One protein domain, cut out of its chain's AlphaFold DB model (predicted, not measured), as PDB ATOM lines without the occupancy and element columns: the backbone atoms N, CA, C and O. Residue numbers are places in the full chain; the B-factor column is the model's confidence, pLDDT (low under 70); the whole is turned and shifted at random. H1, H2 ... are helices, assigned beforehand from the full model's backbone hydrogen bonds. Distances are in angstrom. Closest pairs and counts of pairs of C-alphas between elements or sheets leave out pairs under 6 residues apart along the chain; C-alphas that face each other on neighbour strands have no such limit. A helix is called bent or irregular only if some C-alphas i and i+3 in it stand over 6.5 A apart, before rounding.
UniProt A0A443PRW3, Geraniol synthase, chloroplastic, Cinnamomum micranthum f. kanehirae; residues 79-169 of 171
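Overview. This is residues 79 to 169 of the 171 residues of the protein "Geraniol synthase, chloroplastic" of Cinnamomum micranthum f. kanehirae (UniProt A0A443PRW3). Three helices, H1 to H3, run up and down at one end; H5 crosses H2 steeply, with H6 folded back beside it at the other end. Residues 79 to 85 of H1 stick out. The printed part has 91 residues, 72 of them in six named helices, H1 to H6 in order along the chain, with no named strand; its class is all helix, and it is compact with a radius of gyration of the C-alphas of 14.0 A, spanning 51 by 23 by 20 A.

Along the chain. Find C-alpha 79 at (12.068, -14.411, 15.101); H1 runs 24.3 A to residue 95. Next come H2, residues 99 to 111; H3, residues 115 to 131, irregular with C-alphas 117 and 120 8.6 A apart; H4, residues 136 to 140; H5, residues 142 to 154; and H6, residues 162 to 168, with C-alpha 168 at (27.911, -44.793, -18.995).

Arrangement. In the bundle H1, H2, H3, see H3 touch H1, closest C-alphas Leu 93 and Glu 121, 7.0 A. H5 touches H2 at Leu 100 and Ala 144, C-alphas 6.5 A apart, a steep tilt of 59 degrees. O i to N i+4 pairs are within hydrogen-bond range throughout H1, H2, H4 and H5, in 11 of 13 in H3 and 1 of 3 in H6, where 2 of 4 i+3 pairs are.

Size, cuts and confidence. The printed part has no cut and no long link; pLDDT is under 70 at residues 133 to 139 and 162 to 169.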
ATOM      1  N   GLY A  79      12.779 -13.142  14.941       87.44
ATOM      2  CA  GLY A  79      12.068 -14.411  15.101       87.44
ATOM      3  C   GLY A  79      10.805 -14.489  14.249       87.44
ATOM      4  O   GLY A  79      10.601 -15.466  13.535       87.44
ATOM      5  N   THR A  80      10.014 -13.411  14.208       90.19
ATOM      6  CA  THR A  80       8.795 -13.353  13.382       90.19
ATOM      7  C   THR A  80       9.088 -13.506  11.890       90.19
ATOM      8  O   THR A  80       8.340 -14.168  11.172       90.19
ATOM      9  N   ARG A  81      10.187 -12.920  11.400       91.69
ATOM     10  CA  ARG A  81      10.611 -13.048  10.002       91.69
ATOM     11  C   ARG A  81      11.139 -14.448   9.705       91.69
ATOM     12  O   ARG A  81      10.835 -14.977   8.639       91.69
ATOM     13  N   VAL A  82      11.909 -15.030  10.623       91.88
ATOM     14  CA  VAL A  82      12.439 -16.392  10.483       91.88
ATOM     15  C   VAL A  82      11.299 -17.397  10.381       91.88
ATOM     16  O   VAL A  82      11.304 -18.199   9.453       91.88
ATOM     17  N   GLU A  83      10.287 -17.311  11.248       92.81
ATOM     18  CA  GLU A  83       9.172 -18.260  11.190       92.81
ATOM     19  C   GLU A  83       8.320 -18.094   9.932       92.81
ATOM     20  O   GLU A  83       7.968 -19.085   9.296       92.81
ATOM     21  N   LYS A  84       8.088 -16.858   9.473       94.62
ATOM     22  CA  LYS A  84       7.437 -16.631   8.171       94.62
ATOM     23  C   LYS A  84       8.207 -17.294   7.026       94.62
ATOM     24  O   LYS A  84       7.608 -17.968   6.196       94.62
ATOM     25  N   LEU A  85       9.530 -17.124   6.981       95.06
ATOM     26  CA  LEU A  85      10.366 -17.730   5.940       95.06
ATOM     27  C   LEU A  85      10.408 -19.256   6.047       95.06
ATOM     28  O   LEU A  85      10.408 -19.938   5.025       95.06
ATOM     29  N   LYS A  86      10.407 -19.798   7.266       94.56
ATOM     30  CA  LYS A  86      10.350 -21.240   7.498       94.56
ATOM     31  C   LYS A  86       9.073 -21.837   6.916       94.56
ATOM     32  O   LYS A  86       9.151 -22.831   6.201       94.56
ATOM     33  N   GLU A  87       7.924 -21.216   7.162       94.94
ATOM     34  CA  GLU A  87       6.653 -21.686   6.604       94.94
ATOM     35  C   GLU A  87       6.618 -21.584   5.072       94.94
ATOM     36  O   GLU A  87       6.172 -22.522   4.416       94.94
ATOM     37  N   VAL A  88       7.191 -20.528   4.481       94.50
ATOM     38  CA  VAL A  88       7.332 -20.418   3.014       94.50
ATOM     39  C   VAL A  88       8.158 -21.573   2.439       94.50
ATOM     40  O   VAL A  88       7.760 -22.185   1.452       94.50
ATOM     41  N   VAL A  89       9.291 -21.915   3.061       93.88
ATOM     42  CA  VAL A  89      10.133 -23.033   2.599       93.88
ATOM     43  C   VAL A  89       9.416 -24.376   2.756       93.88
ATOM     44  O   VAL A  89       9.501 -25.216   1.862       93.88
ATOM     45  N   LYS A  90       8.668 -24.580   3.850       94.06
ATOM     46  CA  LYS A  90       7.835 -25.782   4.018       94.06
ATOM     47  C   LYS A  90       6.763 -25.890   2.941       94.06
ATOM     48  O   LYS A  90       6.520 -26.990   2.455       94.06
ATOM     49  N   HIS A  91       6.130 -24.775   2.582       92.81
ATOM     50  CA  HIS A  91       5.149 -24.742   1.503       92.81
ATOM     51  C   HIS A  91       5.796 -25.121   0.175       92.81
ATOM     52  O   HIS A  91       5.312 -26.016  -0.507       92.81
ATOM     53  N   LEU A  92       6.958 -24.536  -0.128       92.12
ATOM     54  CA  LEU A  92       7.701 -24.823  -1.350       92.12
ATOM     55  C   LEU A  92       8.096 -26.306  -1.449       92.12
ATOM     56  O   LEU A  92       7.980 -26.901  -2.515       92.12
ATOM     57  N   LEU A  93       8.494 -26.934  -0.339       91.50
ATOM     58  CA  LEU A  93       8.795 -28.371  -0.302       91.50
ATOM     59  C   LEU A  93       7.567 -29.262  -0.558       91.50
ATOM     60  O   LEU A  93       7.742 -30.387  -1.013       91.50
ATOM     61  N   LYS A  94       6.354 -28.789  -0.255       88.38
ATOM     62  CA  LYS A  94       5.107 -29.554  -0.414       88.38
ATOM     63  C   LYS A  94       4.418 -29.320  -1.757       88.38
ATOM     64  O   LYS A  94       3.878 -30.264  -2.314       88.38
ATOM     65  N   GLU A  95       4.406 -28.080  -2.236       85.94
ATOM     66  CA  GLU A  95       3.641 -27.647  -3.415       85.94
ATOM     67  C   GLU A  95       4.407 -27.835  -4.730       85.94
ATOM     68  O   GLU A  95       3.817 -27.838  -5.800       85.94
ATOM     69  N   THR A  96       5.731 -28.000  -4.682       82.81
ATOM     70  CA  THR A  96       6.515 -28.192  -5.906       82.81
ATOM     71  C   THR A  96       6.159 -29.531  -6.564       82.81
ATOM     72  O   THR A  96       6.552 -30.575  -6.053       82.81
ATOM     73  N   ASP A  97       5.489 -29.497  -7.719       75.44
ATOM     74  CA  ASP A  97       5.067 -30.700  -8.459       75.44
ATOM     75  C   ASP A  97       6.238 -31.482  -9.077       75.44
ATOM     76  O   ASP A  97       6.193 -32.705  -9.217       75.44
ATOM     77  N   SER A  98       7.324 -30.791  -9.440       83.12
ATOM     78  CA  SER A  98       8.508 -31.444  -9.999       83.12
ATOM     79  C   SER A  98       9.388 -32.016  -8.889       83.12
ATOM     80  O   SER A  98      10.034 -31.286  -8.130       83.12
ATOM     81  N   SER A  99       9.502 -33.344  -8.854       84.44
ATOM     82  CA  SER A  99      10.403 -34.041  -7.934       84.44
ATOM     83  C   SER A  99      11.862 -33.569  -8.071       84.44
ATOM     84  O   SER A  99      12.617 -33.623  -7.102       84.44
ATOM     85  N   LEU A 100      12.287 -33.098  -9.255       85.25
ATOM     86  CA  LEU A 100      13.639 -32.570  -9.472       85.25
ATOM     87  C   LEU A 100      13.859 -31.275  -8.684       85.25
ATOM     88  O   LEU A 100      14.817 -31.170  -7.919       85.25
ATOM     89  N   ALA A 101      12.941 -30.320  -8.815       88.81
ATOM     90  CA  ALA A 101      13.026 -29.046  -8.110       88.81
ATOM     91  C   ALA A 101      12.991 -29.232  -6.579       88.81
ATOM     92  O   ALA A 101      13.716 -28.545  -5.857       88.81
ATOM     93  N   GLN A 102      12.232 -30.216  -6.079       90.94
ATOM     94  CA  GLN A 102      12.248 -30.591  -4.660       90.94
ATOM     95  C   GLN A 102      13.631 -31.084  -4.201       90.94
ATOM     96  O   GLN A 102      14.141 -30.640  -3.170       90.94
ATOM     97  N   ILE A 103      14.270 -31.972  -4.970       90.38
ATOM     98  CA  ILE A 103      15.623 -32.476  -4.684       90.38
ATOM     99  C   ILE A 103      16.645 -31.337  -4.662       90.38
ATOM    100  O   ILE A 103      17.477 -31.272  -3.754       90.38
ATOM    101  N   GLU A 104      16.587 -30.428  -5.632       91.38
ATOM    102  CA  GLU A 104      17.491 -29.279  -5.688       91.38
ATOM    103  C   GLU A 104      17.299 -28.329  -4.505       91.38
ATOM    104  O   GLU A 104      18.271 -27.787  -3.972       91.38
ATOM    105  N   LEU A 105      16.054 -28.126  -4.070       93.88
ATOM    106  CA  LEU A 105      15.760 -27.331  -2.886       93.88
ATOM    107  C   LEU A 105      16.364 -27.969  -1.630       93.88
ATOM    108  O   LEU A 105      17.001 -27.272  -0.841       93.88
ATOM    109  N   ILE A 106      16.240 -29.290  -1.472       93.81
ATOM    110  CA  ILE A 106      16.862 -30.026  -0.363       93.81
ATOM    111  C   ILE A 106      18.385 -29.884  -0.402       93.81
ATOM    112  O   ILE A 106      19.003 -29.621   0.632       93.81
ATOM    113  N   ASP A 107      18.999 -30.003  -1.580       93.31
ATOM    114  CA  ASP A 107      20.443 -29.824  -1.722       93.31
ATOM    115  C   ASP A 107      20.893 -28.422  -1.284       93.31
ATOM    116  O   ASP A 107      21.846 -28.276  -0.513       93.31
ATOM    117  N   LYS A 108      20.153 -27.383  -1.691       94.31
ATOM    118  CA  LYS A 108      20.399 -25.999  -1.262       94.31
ATOM    119  C   LYS A 108      20.261 -25.854   0.256       94.31
ATOM    120  O   LYS A 108      21.137 -25.263   0.886       94.31
ATOM    121  N   LEU A 109      19.229 -26.436   0.870       94.62
ATOM    122  CA  LEU A 109      19.034 -26.400   2.327       94.62
ATOM    123  C   LEU A 109      20.171 -27.089   3.090       94.62
ATOM    124  O   LEU A 109      20.614 -26.585   4.124       94.62
ATOM    125  N   HIS A 110      20.673 -28.213   2.576       92.81
ATOM    126  CA  HIS A 110      21.824 -28.902   3.155       92.81
ATOM    127  C   HIS A 110      23.085 -28.036   3.092       92.81
ATOM    128  O   HIS A 110      23.771 -27.884   4.101       92.81
ATOM    129  N   ARG A 111      23.365 -27.420   1.936       93.69
ATOM    130  CA  ARG A 111      24.540 -26.552   1.735       93.69
ATOM    131  C   ARG A 111      24.488 -25.267   2.561       93.69
ATOM    132  O   ARG A 111      25.536 -24.757   2.940       93.69
ATOM    133  N   LEU A 112      23.288 -24.777   2.871       95.06
ATOM    134  CA  LEU A 112      23.070 -23.630   3.756       95.06
ATOM    135  C   LEU A 112      23.121 -23.986   5.252       95.06
ATOM    136  O   LEU A 112      23.021 -23.096   6.089       95.06
ATOM    137  N   GLY A 113      23.246 -25.268   5.612       94.12
ATOM    138  CA  GLY A 113      23.225 -25.703   7.013       94.12
ATOM    139  C   GLY A 113      21.844 -25.612   7.673       94.12
ATOM    140  O   GLY A 113      21.739 -25.664   8.896       94.12
ATOM    141  N   LEU A 114      20.772 -25.507   6.880       95.12
ATOM    142  CA  LEU A 114      19.389 -25.360   7.356       95.12
ATOM    143  C   LEU A 114      18.630 -26.691   7.432       95.12
ATOM    144  O   LEU A 114      17.453 -26.710   7.781       95.12
ATOM    145  N   ARG A 115      19.290 -27.816   7.132       92.94
ATOM    146  CA  ARG A 115      18.704 -29.170   7.135       92.94
ATOM    147  C   ARG A 115      17.897 -29.484   8.399       92.94
ATOM    148  O   ARG A 115      16.817 -30.055   8.305       92.94
ATOM    149  N   TRP A 116      18.421 -29.106   9.563       93.12
ATOM    150  CA  TRP A 116      17.834 -29.435  10.864       93.12
ATOM    151  C   TRP A 116      16.476 -28.751  11.115       93.12
ATOM    152  O   TRP A 116      15.692 -29.238  11.923       93.12
ATOM    153  N   LEU A 117      16.152 -27.660  10.403       94.00
ATOM    154  CA  LEU A 117      14.837 -27.004  10.501       94.00
ATOM    155  C   LEU A 117      13.713 -27.808   9.837       94.00
ATOM    156  O   LEU A 117      12.552 -27.604  10.191       94.00
ATOM    157  N   PHE A 118      14.052 -28.656   8.862       95.06
ATOM    158  CA  PHE A 118      13.107 -29.266   7.920       95.06
ATOM    159  C   PHE A 118      13.257 -30.791   7.850       95.06
ATOM    160  O   PHE A 118      12.987 -31.407   6.821       95.06
ATOM    161  N   GLU A 119      13.747 -31.433   8.915       92.94
ATOM    162  CA  GLU A 119      14.068 -32.867   8.878       92.94
ATOM    163  C   GLU A 119      12.871 -33.743   8.500       92.94
ATOM    164  O   GLU A 119      13.035 -34.748   7.807       92.94
ATOM    165  N   ASN A 120      11.673 -33.369   8.954       93.06
ATOM    166  CA  ASN A 120      10.452 -34.120   8.691       93.06
ATOM    167  C   ASN A 120      10.033 -33.982   7.228       93.06
ATOM    168  O   ASN A 120       9.782 -34.986   6.567       93.06
ATOM    169  N   GLU A 121      10.018 -32.756   6.710       93.69
ATOM    170  CA  GLU A 121       9.694 -32.453   5.321       93.69
ATOM    171  C   GLU A 121      10.684 -33.136   4.371       93.69
ATOM    172  O   GLU A 121      10.271 -33.808   3.429       93.69
ATOM    173  N   ILE A 122      11.986 -33.068   4.670       93.38
ATOM    174  CA  ILE A 122      13.035 -33.722   3.877       93.38
ATOM    175  C   ILE A 122      12.845 -35.245   3.866       93.38
ATOM    176  O   ILE A 122      12.963 -35.870   2.813       93.38
ATOM    177  N   LYS A 123      12.536 -35.866   5.014       92.81
ATOM    178  CA  LYS A 123      12.279 -37.316   5.083       92.81
ATOM    179  C   LYS A 123      11.081 -37.723   4.228       92.81
ATOM    180  O   LYS A 123      11.187 -38.717   3.514       92.81
ATOM    181  N   GLN A 124       9.988 -36.963   4.288       91.56
ATOM    182  CA  GLN A 124       8.777 -37.219   3.502       91.56
ATOM    183  C   GLN A 124       9.058 -37.121   2.001       91.56
ATOM    184  O   GLN A 124       8.786 -38.062   1.264       91.56
ATOM    185  N   VAL A 125       9.694 -36.033   1.564       90.94
ATOM    186  CA  VAL A 125      10.050 -35.828   0.154       90.94
ATOM    187  C   VAL A 125      10.960 -36.953  -0.351       90.94
ATOM    188  O   VAL A 125      10.684 -37.564  -1.381       90.94
ATOM    189  N   LEU A 126      12.013 -37.303   0.396       90.81
ATOM    190  CA  LEU A 126      12.922 -38.385   0.001       90.81
ATOM    191  C   LEU A 126      12.245 -39.759  -0.031       90.81
ATOM    192  O   LEU A 126      12.607 -40.584  -0.868       90.81
ATOM    193  N   TYR A 127      11.273 -40.007   0.849       89.81
ATOM    194  CA  TYR A 127      10.490 -41.239   0.837       89.81
ATOM    195  C   TYR A 127       9.645 -41.353  -0.440       89.81
ATOM    196  O   TYR A 127       9.697 -42.383  -1.121       89.81
ATOM    197  N   THR A 128       8.937 -40.282  -0.812       88.19
ATOM    198  CA  THR A 128       8.145 -40.217  -2.050       88.19
ATOM    199  C   THR A 128       9.027 -40.464  -3.271       88.19
ATOM    200  O   THR A 128       8.764 -41.365  -4.063       88.19
ATOM    201  N   ILE A 129      10.159 -39.765  -3.362       86.62
ATOM    202  CA  ILE A 129      11.104 -39.915  -4.474       86.62
ATOM    203  C   ILE A 129      11.724 -41.318  -4.490       86.62
ATOM    204  O   ILE A 129      11.941 -41.885  -5.556       86.62
ATOM    205  N   SER A 130      12.032 -41.918  -3.338       84.44
ATOM    206  CA  SER A 130      12.550 -43.291  -3.312       84.44
ATOM    207  C   SER A 130      11.527 -44.306  -3.833       84.44
ATOM    208  O   SER A 130      11.930 -45.343  -4.357       84.44
ATOM    209  N   SER A 131      10.236 -44.020  -3.669       82.44
ATOM    210  CA  SER A 131       9.140 -44.879  -4.119       82.44
ATOM    211  C   SER A 131       8.844 -44.676  -5.612       82.44
ATOM    212  O   SER A 131       8.586 -45.642  -6.329       82.44
ATOM    213  N   ASP A 132       9.006 -43.449  -6.116       76.38
ATOM    214  CA  ASP A 132       8.864 -43.101  -7.532       76.38
ATOM    215  C   ASP A 132      10.120 -43.444  -8.357       76.38
ATOM    216  O   ASP A 132      10.950 -42.608  -8.737       76.38
ATOM    217  N   ASN A 133      10.262 -44.726  -8.703       64.50
ATOM    218  CA  ASN A 133      11.288 -45.219  -9.637       64.50
ATOM    219  C   ASN A 133      10.990 -44.910 -11.122       64.50
ATOM    220  O   ASN A 133      11.788 -45.238 -12.011       64.50
ATOM    221  N   THR A 134       9.850 -44.282 -11.408       59.28
ATOM    222  CA  THR A 134       9.314 -44.050 -12.756       59.28
ATOM    223  C   THR A 134       9.529 -42.632 -13.279       59.28
ATOM    224  O   THR A 134       9.274 -42.421 -14.459       59.28
ATOM    225  N   SER A 135      10.040 -41.681 -12.480       63.41
ATOM    226  CA  SER A 135      10.289 -40.308 -12.954       63.41
ATOM    227  C   SER A 135      11.296 -40.299 -14.113       63.41
ATOM    228  O   SER A 135      12.507 -40.433 -13.924       63.41
ATOM    229  N   ILE A 136      10.764 -40.182 -15.333       59.72
ATOM    230  CA  ILE A 136      11.520 -40.110 -16.589       59.72
ATOM    231  C   ILE A 136      12.364 -38.831 -16.619       59.72
ATOM    232  O   ILE A 136      13.482 -38.856 -17.126       59.72
ATOM    233  N   GLU A 137      11.869 -37.735 -16.034       62.34
ATOM    234  CA  GLU A 137      12.592 -36.459 -15.939       62.34
ATOM    235  C   GLU A 137      13.925 -36.617 -15.209       62.34
ATOM    236  O   GLU A 137      14.956 -36.159 -15.690       62.34
ATOM    237  N   MET A 138      13.931 -37.361 -14.100       66.25
ATOM    238  CA  MET A 138      15.151 -37.598 -13.333       66.25
ATOM    239  C   MET A 138      16.149 -38.516 -14.025       66.25
ATOM    240  O   MET A 138      17.303 -38.498 -13.632       66.25
ATOM    241  N   LYS A 139      15.728 -39.337 -14.995       68.44
ATOM    242  CA  LYS A 139      16.617 -40.274 -15.704       68.44
ATOM    243  C   LYS A 139      17.325 -39.637 -16.899       68.44
ATOM    244  O   LYS A 139      18.316 -40.188 -17.356       68.44
ATOM    245  N   LYS A 140      16.812 -38.511 -17.400       70.69
ATOM    246  CA  LYS A 140      17.330 -37.835 -18.600       70.69
ATOM    247  C   LYS A 140      18.520 -36.921 -18.323       70.69
ATOM    248  O   LYS A 140      19.299 -36.670 -19.233       70.69
ATOM    249  N   ASP A 141      18.652 -36.417 -17.098       80.12
ATOM    250  CA  ASP A 141      19.705 -35.475 -16.725       80.12
ATOM    251  C   ASP A 141      20.683 -36.091 -15.714       80.12
ATOM    252  O   ASP A 141      20.301 -36.526 -14.625       80.12
ATOM    253  N   LEU A 142      21.972 -36.083 -16.056       84.44
ATOM    254  CA  LEU A 142      23.056 -36.539 -15.187       84.44
ATOM    255  C   LEU A 142      23.084 -35.776 -13.855       84.44
ATOM    256  O   LEU A 142      23.309 -36.371 -12.794       84.44
ATOM    257  N   HIS A 143      22.840 -34.465 -13.878       85.75
ATOM    258  CA  HIS A 143      22.826 -33.667 -12.657       85.75
ATOM    259  C   HIS A 143      21.674 -34.092 -11.729       85.75
ATOM    260  O   HIS A 143      21.898 -34.335 -10.536       85.75
ATOM    261  N   ALA A 144      20.474 -34.301 -12.276       83.94
ATOM    262  CA  ALA A 144      19.332 -34.856 -11.553       83.94
ATOM    263  C   ALA A 144      19.614 -36.249 -10.953       83.94
ATOM    264  O   ALA A 144      19.415 -36.457  -9.749       83.94
ATOM    265  N   VAL A 145      20.120 -37.198 -11.759       85.25
ATOM    266  CA  VAL A 145      20.431 -38.573 -11.311       85.25
ATOM    267  C   VAL A 145      21.453 -38.559 -10.174       85.25
ATOM    268  O   VAL A 145      21.249 -39.195  -9.135       85.25
ATOM    269  N   SER A 146      22.558 -37.833 -10.358       87.00
ATOM    270  CA  SER A 146      23.666 -37.801  -9.398       87.00
ATOM    271  C   SER A 146      23.261 -37.156  -8.070       87.00
ATOM    272  O   SER A 146      23.588 -37.681  -6.999       87.00
ATOM    273  N   THR A 147      22.481 -36.074  -8.117       88.88
ATOM    274  CA  THR A 147      21.978 -35.383  -6.922       88.88
ATOM    275  C   THR A 147      21.003 -36.263  -6.146       88.88
ATOM    276  O   THR A 147      21.158 -36.427  -4.932       88.88
ATOM    277  N   ARG A 148      20.065 -36.925  -6.837       87.88
ATOM    278  CA  ARG A 148      19.148 -37.897  -6.223       87.88
ATOM    279  C   ARG A 148      19.900 -39.040  -5.555       87.88
ATOM    280  O   ARG A 148      19.646 -39.344  -4.390       87.88
ATOM    281  N   PHE A 149      20.828 -39.665  -6.280       86.88
ATOM    282  CA  PHE A 149      21.618 -40.782  -5.767       86.88
ATOM    283  C   PHE A 149      22.365 -40.392  -4.488       86.88
ATOM    284  O   PHE A 149      22.290 -41.098  -3.478       86.88
ATOM    285  N   ARG A 150      23.041 -39.238  -4.513       90.94
ATOM    286  CA  ARG A 150      23.784 -38.712  -3.366       90.94
ATOM    287  C   ARG A 150      22.877 -38.472  -2.160       90.94
ATOM    288  O   ARG A 150      23.211 -38.938  -1.072       90.94
ATOM    289  N   LEU A 151      21.748 -37.782  -2.328       91.94
ATOM    290  CA  LEU A 151      20.851 -37.452  -1.215       91.94
ATOM    291  C   LEU A 151      20.200 -38.693  -0.596       91.94
ATOM    292  O   LEU A 151      20.173 -38.827   0.627       91.94
ATOM    293  N   LEU A 152      19.751 -39.643  -1.418       90.19
ATOM    294  CA  LEU A 152      19.180 -40.902  -0.932       90.19
ATOM    295  C   LEU A 152      20.200 -41.704  -0.111       90.19
ATOM    296  O   LEU A 152      19.889 -42.150   0.995       90.19
ATOM    297  N   ARG A 153      21.443 -41.827  -0.594       90.50
ATOM    298  CA  ARG A 153      22.532 -42.493   0.141       90.50
ATOM    299  C   ARG A 153      22.857 -41.793   1.458       90.50
ATOM    300  O   ARG A 153      23.012 -42.467   2.473       90.50
ATOM    301  N   GLN A 154      22.921 -40.461   1.459       91.38
ATOM    302  CA  GLN A 154      23.157 -39.664   2.670       91.38
ATOM    303  C   GLN A 154      22.063 -39.851   3.731       91.38
ATOM    304  O   GLN A 154      22.331 -39.707   4.921       91.38
ATOM    305  N   HIS A 155      20.843 -40.190   3.314       90.06
ATOM    306  CA  HIS A 155      19.714 -40.471   4.200       90.06
ATOM    307  C   HIS A 155      19.503 -41.968   4.488       90.06
ATOM    308  O   HIS A 155      18.524 -42.326   5.135       90.06
ATOM    309  N   GLY A 156      20.421 -42.842   4.060       89.50
ATOM    310  CA  GLY A 156      20.399 -44.273   4.382       89.50
ATOM    311  C   GLY A 156      19.514 -45.137   3.478       89.50
ATOM    312  O   GLY A 156      19.330 -46.320   3.762       89.50
ATOM    313  N   TYR A 157      18.993 -44.596   2.376       87.50
ATOM    314  CA  TYR A 157      18.217 -45.378   1.417       87.50
ATOM    315  C   TYR A 157      19.122 -46.312   0.601       87.50
ATOM    316  O   TYR A 157      20.218 -45.946   0.155       87.50
ATOM    317  N   LYS A 158      18.648 -47.543   0.377       84.12
ATOM    318  CA  LYS A 158      19.321 -48.521  -0.485       84.12
ATOM    319  C   LYS A 158      19.043 -48.178  -1.945       84.12
ATOM    320  O   LYS A 158      17.967 -48.459  -2.456       84.12
ATOM    321  N   VAL A 159      20.030 -47.592  -2.613       79.12
ATOM    322  CA  VAL A 159      19.959 -47.257  -4.040       79.12
ATOM    323  C   VAL A 159      20.843 -48.216  -4.832       79.12
ATOM    324  O   VAL A 159      22.017 -48.394  -4.489       79.12
ATOM    325  N   SER A 160      20.285 -48.827  -5.882       77.31
ATOM    326  CA  SER A 160      21.035 -49.704  -6.790       77.31
ATOM    327  C   SER A 160      22.174 -48.934  -7.459       77.31
ATOM    328  O   SER A 160      21.972 -47.840  -7.988       77.31
ATOM    329  N   THR A 161      23.375 -49.515  -7.468       70.19
ATOM    330  CA  THR A 161      24.539 -48.989  -8.201       70.19
ATOM    331  C   THR A 161      24.289 -48.909  -9.708       70.19
ATOM    332  O   THR A 161      24.883 -48.059 -10.366       70.19
ATOM    333  N   GLY A 162      23.346 -49.708 -10.226       65.31
ATOM    334  CA  GLY A 162      22.939 -49.721 -11.633       65.31
ATOM    335  C   GLY A 162      22.403 -48.382 -12.164       65.31
ATOM    336  O   GLY A 162      22.489 -48.100 -13.355       65.31
ATOM    337  N   ILE A 163      21.886 -47.523 -11.278       64.00
ATOM    338  CA  ILE A 163      21.366 -46.191 -11.636       64.00
ATOM    339  C   ILE A 163      22.505 -45.249 -12.059       64.00
ATOM    340  O   ILE A 163      22.308 -44.391 -12.911       64.00
ATOM    341  N   CYS A 164      23.705 -45.439 -11.503       56.88
ATOM    342  CA  CYS A 164      24.896 -44.680 -11.880       56.88
ATOM    343  C   CYS A 164      25.541 -45.225 -13.170       56.88
ATOM    344  O   CYS A 164      26.167 -44.486 -13.914       56.88
ATOM    345  N   SER A 165      25.367 -46.512 -13.484       55.94
ATOM    346  CA  SER A 165      25.922 -47.094 -14.716       55.94
ATOM    347  C   SER A 165      25.090 -46.817 -15.973       55.94
ATOM    348  O   SER A 165      25.633 -46.921 -17.066       55.94
ATOM    349  N   LEU A 166      23.813 -46.419 -15.852       55.25
ATOM    350  CA  LEU A 166      23.017 -45.945 -17.002       55.25
ATOM    351  C   LEU A 166      23.631 -44.701 -17.663       55.25
ATOM    352  O   LEU A 166      23.508 -44.517 -18.863       55.25
ATOM    353  N   ILE A 167      24.371 -43.899 -16.895       55.66
ATOM    354  CA  ILE A 167      25.074 -42.711 -17.385       55.66
ATOM    355  C   ILE A 167      26.258 -43.080 -18.304       55.66
ATOM    356  O   ILE A 167      26.750 -42.248 -19.057       55.66
ATOM    357  N   SER A 168      26.755 -44.319 -18.221       54.28
ATOM    358  CA  SER A 168      27.911 -44.793 -18.995       54.28
ATOM    359  C   SER A 168      27.531 -45.526 -20.285       54.28
ATOM    360  O   SER A 168      28.433 -45.929 -21.007       54.28
ATOM    361  N   LEU A 169      26.236 -45.739 -20.555       53.59
ATOM    362  CA  LEU A 169      25.756 -46.517 -21.707       53.59
ATOM    363  C   LEU A 169      25.191 -45.663 -22.856       53.59
ATOM    364  O   LEU A 169      25.034 -46.193 -23.949       53.59
TER     365      LEU A 169